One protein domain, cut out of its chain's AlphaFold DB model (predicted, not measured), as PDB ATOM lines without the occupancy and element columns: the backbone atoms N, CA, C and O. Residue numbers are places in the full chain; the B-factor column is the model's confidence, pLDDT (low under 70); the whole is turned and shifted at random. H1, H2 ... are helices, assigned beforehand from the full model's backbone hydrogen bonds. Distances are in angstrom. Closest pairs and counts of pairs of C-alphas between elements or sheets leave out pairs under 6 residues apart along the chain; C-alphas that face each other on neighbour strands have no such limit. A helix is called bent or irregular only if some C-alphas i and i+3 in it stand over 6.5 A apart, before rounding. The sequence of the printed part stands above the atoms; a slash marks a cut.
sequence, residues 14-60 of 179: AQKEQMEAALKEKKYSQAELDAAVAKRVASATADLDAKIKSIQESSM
ATOM      1  N   ALA A  14      30.706 -47.746  40.319       86.75
ATOM      2  CA  ALA A  14      29.697 -46.697  40.212       86.75
ATOM      3  C   ALA A  14      29.933 -45.815  38.973       86.75
ATOM      4  O   ALA A  14      28.997 -45.513  38.232       86.75
ATOM      5  N   GLN A  15      31.189 -45.460  38.688       82.75
ATOM      6  CA  GLN A  15      31.556 -44.681  37.504       82.75
ATOM      7  C   GLN A  15      31.293 -45.452  36.203       82.75
ATOM      8  O   GLN A  15      30.777 -44.887  35.237       82.75
ATOM      9  N   LYS A  16      31.589 -46.756  36.182       83.12
ATOM     10  CA  LYS A  16      31.274 -47.633  35.052       83.12
ATOM     11  C   LYS A  16      29.765 -47.737  34.822       83.12
ATOM     12  O   LYS A  16      29.329 -47.625  33.682       83.12
ATOM     13  N   GLU A  17      28.972 -47.911  35.877       83.50
ATOM     14  CA  GLU A  17      27.510 -47.993  35.782       83.50
ATOM     15  C   GLU A  17      26.899 -46.677  35.276       83.50
ATOM     16  O   GLU A  17      26.060 -46.691  34.374       83.50
ATOM     17  N   GLN A  18      27.394 -45.530  35.756       79.56
ATOM     18  CA  GLN A  18      27.009 -44.213  35.236       79.56
ATOM     19  C   GLN A  18      27.379 -44.039  33.756       79.56
ATOM     20  O   GLN A  18      26.573 -43.532  32.973       79.56
ATOM     21  N   MET A  19      28.568 -44.486  33.343       77.12
ATOM     22  CA  MET A  19      28.972 -44.457  31.936       77.12
ATOM     23  C   MET A  19      28.109 -45.370  31.063       77.12
ATOM     24  O   MET A  19      27.729 -44.972  29.964       77.12
ATOM     25  N   GLU A  20      27.781 -46.575  31.529       79.69
ATOM     26  CA  GLU A  20      26.924 -47.517  30.801       79.69
ATOM     27  C   GLU A  20      25.484 -47.002  30.672       79.69
ATOM     28  O   GLU A  20      24.876 -47.154  29.608       79.69
ATOM     29  N   ALA A  21      24.947 -46.345  31.705       75.00
ATOM     30  CA  ALA A  21      23.648 -45.679  31.648       75.00
ATOM     31  C   ALA A  21      23.653 -44.517  30.637       75.00
ATOM     32  O   ALA A  21      22.783 -44.451  29.768       75.00
ATOM     33  N   ALA A  22      24.689 -43.671  30.665       72.06
ATOM     34  CA  ALA A  22      24.858 -42.574  29.711       72.06
ATOM     35  C   ALA A  22      25.049 -43.062  28.261       72.06
ATOM     36  O   ALA A  22      24.628 -42.394  27.313       72.06
ATOM     37  N   LEU A  23      25.664 -44.235  28.067       68.19
ATOM     38  CA  LEU A  23      25.809 -44.857  26.750       68.19
ATOM     39  C   LEU A  23      24.479 -45.431  26.235       68.19
ATOM     40  O   LEU A  23      24.212 -45.343  25.041       68.19
ATOM     41  N   LYS A  24      23.642 -45.995  27.119       65.88
ATOM     42  CA  LYS A  24      22.311 -46.533  26.776       65.88
ATOM     43  C   LYS A  24      21.291 -45.443  26.442       65.88
ATOM     44  O   LYS A  24      20.419 -45.678  25.607       65.88
ATOM     45  N   GLU A  25      21.397 -44.263  27.055       64.00
ATOM     46  CA  GLU A  25      20.541 -43.111  26.729       64.00
ATOM     47  C   GLU A  25      20.959 -42.394  25.435       64.00
ATOM     48  O   GLU A  25      20.121 -41.793  24.756       64.00
ATOM     49  N   LYS A  26      22.234 -42.491  25.032       65.06
ATOM     50  CA  LYS A  26      22.708 -41.923  23.765       65.06
ATOM     51  C   LYS A  26      22.293 -42.780  22.571       65.06
ATOM     52  O   LYS A  26      22.968 -43.729  22.179       65.06
ATOM     53  N   LYS A  27      21.212 -42.369  21.909       63.97
ATOM     54  CA  LYS A  27      20.917 -42.792  20.535       63.97
ATOM     55  C   LYS A  27      21.836 -42.038  19.578       63.97
ATOM     56  O   LYS A  27      21.488 -40.954  19.125       63.97
ATOM     57  N   TYR A  28      23.006 -42.599  19.291       63.94
ATOM     58  CA  TYR A  28      23.833 -42.104  18.195       63.94
ATOM     59  C   TYR A  28      23.108 -42.361  16.876       63.94
ATOM     60  O   TYR A  28      22.716 -43.490  16.574       63.94
ATOM     61  N   SER A  29      22.905 -41.311  16.095       68.38
ATOM     62  CA  SER A  29      22.466 -41.449  14.714       68.38
ATOM     63  C   SER A  29      23.535 -42.181  13.895       68.38
ATOM     64  O   SER A  29      24.728 -42.120  14.203       68.38
ATOM     65  N   GLN A  30      23.121 -42.849  12.814       69.31
ATOM     66  CA  GLN A  30      24.060 -43.490  11.887       69.31
ATOM     67  C   GLN A  30      25.120 -42.492  11.386       69.31
ATOM     68  O   GLN A  30      26.294 -42.830  11.312       69.31
ATOM     69  N   ALA A  31      24.731 -41.230  11.172       70.69
ATOM     70  CA  ALA A  31      25.638 -40.158  10.775       70.69
ATOM     71  C   ALA A  31      26.720 -39.842  11.830       70.69
ATOM     72  O   ALA A  31      27.868 -39.581  11.474       70.69
ATOM     73  N   GLU A  32      26.393 -39.882  13.126       74.88
ATOM     74  CA  GLU A  32      27.371 -39.670  14.206       74.88
ATOM     75  C   GLU A  32      28.338 -40.853  14.346       74.88
ATOM     76  O   GLU A  32      29.524 -40.655  14.627       74.88
ATOM     77  N   LEU A  33      27.854 -42.076  14.109       76.12
ATOM     78  CA  LEU A  33      28.692 -43.275  14.070       76.12
ATOM     79  C   LEU A  33      29.642 -43.246  12.869       76.12
ATOM     80  O   LEU A  33      30.844 -43.451  13.040       76.12
ATOM     81  N   ASP A  34      29.136 -42.912  11.683       75.06
ATOM     82  CA  ASP A  34      29.934 -42.820  10.459       75.06
ATOM     83  C   ASP A  34      31.011 -41.731  10.577       75.06
ATOM     84  O   ASP A  34      32.162 -41.951  10.198       75.06
ATOM     85  N   ALA A  35      30.692 -40.585  11.190       77.44
ATOM     86  CA  ALA A  35      31.661 -39.520  11.449       77.44
ATOM     87  C   ALA A  35      32.761 -39.947  12.440       77.44
ATOM     88  O   ALA A  35      33.940 -39.640  12.238       77.44
ATOM     89  N   ALA A  36      32.404 -40.678  13.500       77.44
ATOM     90  CA  ALA A  36      33.371 -41.199  14.464       77.44
ATOM     91  C   ALA A  36      34.289 -42.266  13.842       77.44
ATOM     92  O   ALA A  36      35.495 -42.274  14.111       77.44
ATOM     93  N   VAL A  37      33.740 -43.127  12.980       75.94
ATOM     94  CA  VAL A  37      34.500 -44.126  12.217       75.94
ATOM     95  C   VAL A  37      35.431 -43.441  11.220       75.94
ATOM     96  O   VAL A  37      36.629 -43.713  11.242       75.94
ATOM     97  N   ALA A  38      34.933 -42.499  10.417       76.81
ATOM     98  CA  ALA A  38      35.738 -41.761   9.446       76.81
ATOM     99  C   ALA A  38      36.899 -41.012  10.117       76.81
ATOM    100  O   ALA A  38      38.034 -41.074   9.647       76.81
ATOM    101  N   LYS A  39      36.649 -40.371  11.268       81.44
ATOM    102  CA  LYS A  39      37.692 -39.690  12.047       81.44
ATOM    103  C   LYS A  39      38.748 -40.662  12.576       81.44
ATOM    104  O   LYS A  39      39.937 -40.352  12.529       81.44
ATOM    105  N   ARG A  40      38.340 -41.840  13.060       80.38
ATOM    106  CA  ARG A  40      39.272 -42.887  13.507       80.38
ATOM    107  C   ARG A  40      40.106 -43.444  12.360       80.38
ATOM    108  O   ARG A  40      41.306 -43.602  12.539       80.38
ATOM    109  N   VAL A  41      39.491 -43.709  11.209       77.50
ATOM    110  CA  VAL A  41      40.201 -44.191  10.016       77.50
ATOM    111  C   VAL A  41      41.205 -43.144   9.547       77.50
ATOM    112  O   VAL A  41      42.369 -43.476   9.381       77.50
ATOM    113  N   ALA A  42      40.805 -41.875   9.433       79.25
ATOM    114  CA  ALA A  42      41.711 -40.796   9.038       79.25
ATOM    115  C   ALA A  42      42.901 -40.647  10.002       79.25
ATOM    116  O   ALA A  42      44.041 -40.527   9.558       79.25
ATOM    117  N   SER A  43      42.647 -40.708  11.313       78.81
ATOM    118  CA  SER A  43      43.703 -40.658  12.331       78.81
ATOM    119  C   SER A  43      44.642 -41.864  12.246       78.81
ATOM    120  O   SER A  43      45.853 -41.695  12.314       78.81
ATOM    121  N   ALA A  44      44.105 -43.074  12.063       75.69
ATOM    122  CA  ALA A  44      44.905 -44.290  11.946       75.69
ATOM    123  C   ALA A  44      45.747 -44.314  10.660       75.69
ATOM    124  O   ALA A  44      46.889 -44.765  10.690       75.69
ATOM    125  N   THR A  45      45.210 -43.805   9.547       79.19
ATOM    126  CA  THR A  45      45.950 -43.655   8.287       79.19
ATOM    127  C   THR A  45      47.090 -42.651   8.437       79.19
ATOM    128  O   THR A  45      48.215 -42.966   8.067       79.19
ATOM    129  N   ALA A  46      46.843 -41.492   9.056       80.81
ATOM    130  CA  ALA A  46      47.889 -40.500   9.306       80.81
ATOM    131  C   ALA A  46      49.018 -41.047  10.204       80.81
ATOM    132  O   ALA A  46      50.197 -40.822   9.927       80.81
ATOM    133  N   ASP A  47      48.674 -41.819  11.239       80.44
ATOM    134  CA  ASP A  47      49.657 -42.473  12.110       80.44
ATOM    135  C   ASP A  47      50.453 -43.570  11.380       80.44
ATOM    136  O   ASP A  47      51.643 -43.766  11.650       80.44
ATOM    137  N   LEU A  48      49.822 -44.295  10.451       78.94
ATOM    138  CA  LEU A  48      50.497 -45.281   9.603       78.94
ATOM    139  C   LEU A  48      51.449 -44.612   8.609       78.94
ATOM    140  O   LEU A  48      52.583 -45.068   8.481       78.94
ATOM    141  N   ASP A  49      51.044 -43.512   7.978       79.25
ATOM    142  CA  ASP A  49      51.895 -42.747   7.060       79.25
ATOM    143  C   ASP A  49      53.116 -42.161   7.781       79.25
ATOM    144  O   ASP A  49      54.244 -42.261   7.291       79.25
ATOM    145  N   ALA A  50      52.926 -41.624   8.990       78.12
ATOM    146  CA  ALA A  50      54.023 -41.140   9.823       78.12
ATOM    147  C   ALA A  50      55.009 -42.265  10.188       78.12
ATOM    148  O   ALA A  50      56.226 -42.066  10.150       78.12
ATOM    149  N   LYS A  51      54.505 -43.471  10.484       75.69
ATOM    150  CA  LYS A  51      55.343 -44.652  10.737       75.69
ATOM    151  C   LYS A  51      56.067 -45.137   9.485       75.69
ATOM    152  O   LYS A  51      57.242 -45.467   9.582       75.69
ATOM    153  N   ILE A  52      55.414 -45.159   8.322       73.69
ATOM    154  CA  ILE A  52      56.046 -45.528   7.045       73.69
ATOM    155  C   ILE A  52      57.191 -44.565   6.733       73.69
ATOM    156  O   ILE A  52      58.294 -45.012   6.428       73.69
ATOM    157  N   LYS A  53      56.960 -43.258   6.877       73.94
ATOM    158  CA  LYS A  53      57.980 -42.233   6.653       73.94
ATOM    159  C   LYS A  53      59.149 -42.366   7.632       73.94
ATOM    160  O   LYS A  53      60.300 -42.372   7.211       73.94
ATOM    161  N   SER A  54      58.860 -42.574   8.917       72.50
ATOM    162  CA  SER A  54      59.885 -42.811   9.939       72.50
ATOM    163  C   SER A  54      60.694 -44.085   9.670       72.50
ATOM    164  O   SER A  54      61.911 -44.079   9.841       72.50
ATOM    165  N   ILE A  55      60.062 -45.164   9.195       71.62
ATOM    166  CA  ILE A  55      60.755 -46.396   8.793       71.62
ATOM    167  C   ILE A  55      61.607 -46.156   7.547       71.62
ATOM    168  O   ILE A  55      62.735 -46.624   7.514       71.62
ATOM    169  N   GLN A  56      61.121 -45.415   6.549       65.69
ATOM    170  CA  GLN A  56      61.909 -45.068   5.362       65.69
ATOM    171  C   GLN A  56      63.157 -44.260   5.735       65.69
ATOM    172  O   GLN A  56      64.259 -44.633   5.334       65.69
ATOM    173  N   GLU A  57      63.000 -43.233   6.571       63.47
ATOM    174  CA  GLU A  57      64.102 -42.419   7.098       63.47
ATOM    175  C   GLU A  57      65.075 -43.254   7.945       63.47
ATOM    176  O   GLU A  57      66.286 -43.097   7.823       63.47
ATOM    177  N   SER A  58      64.565 -44.199   8.741       62.38
ATOM    178  CA  SER A  58      65.376 -45.111   9.566       62.38
ATOM    179  C   SER A  58      65.992 -46.274   8.774       62.38
ATOM    180  O   SER A  58      66.907 -46.935   9.262       62.38
ATOM    181  N   SER A  59      65.477 -46.562   7.574       59.16
ATOM    182  CA  SER A  59      65.978 -47.598   6.660       59.16
ATOM    183  C   SER A  59      67.041 -47.071   5.697       59.16
ATOM    184  O   SER A  59      67.803 -47.860   5.139       59.16
ATOM    185  N   MET A  60      67.127 -45.746   5.526       59.69
ATOM    186  CA  MET A  60      68.288 -45.126   4.908       59.69
ATOM    187  C   MET A  60      69.456 -45.241   5.878       59.69
ATOM    188  O   MET A  60      69.443 -44.700   6.980       59.69
TER     189      MET A  60
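Overview. This is residues 14 to 60 of the 179 residues of an uncharacterized protein of Enterococcus termitis (UniProt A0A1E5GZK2). Two helices make an open, uneven V: the short helix H1 is one arm, the much longer H2 the other, and residues 26 to 29 join them at the corner. No third part fills the space between the arms, and the two helices are apart. The printed part has 47 residues with two named helices, H1 then H2 along the chain, and no named strand; the class is all helix. The whole is extended, with a radius of gyration of the C-alphas of 17.9 A, and flat, spanning 52 by 28 by 6 A.

Arrangement. H1, residues 14 to 25, and H2, residues 30 to 59, are apart: no C-alpha of the one is within 8 A of the other. A tight link of 4 residues joins them. Residues 14 to 60 stand free, with no C-alphas 8 or more residues apart along the chain within 10 A of each other. In H1 and H2 every O i to N i+4 pair is within hydrogen-bond range.

Along the chain. H1 begins at C-alpha 14, at (29.697, -46.697, 40.212), and ends at C-alpha 25, at (20.541, -43.111, 26.729), 16.7 A from first to last C-alpha; along it z falls. H2 runs from C-alpha 30, at (24.060, -43.490, 11.887), to C-alpha 59, at (65.978, -47.598, 6.660), 42.4 A, mostly along x. Neither helix is bent or irregular.

Size, cuts and confidence. The two C-alphas farthest apart are those of Glu 25 and Met 60, at 52.5 A; the first and last printed C-alphas, of Ala 14 and Met 60, are 52.3 A apart. The printed part has no cut and no long link. The mean pLDDT of the printed part is 74.0, and residues 23 to 30 and 56 to 60 are under 70.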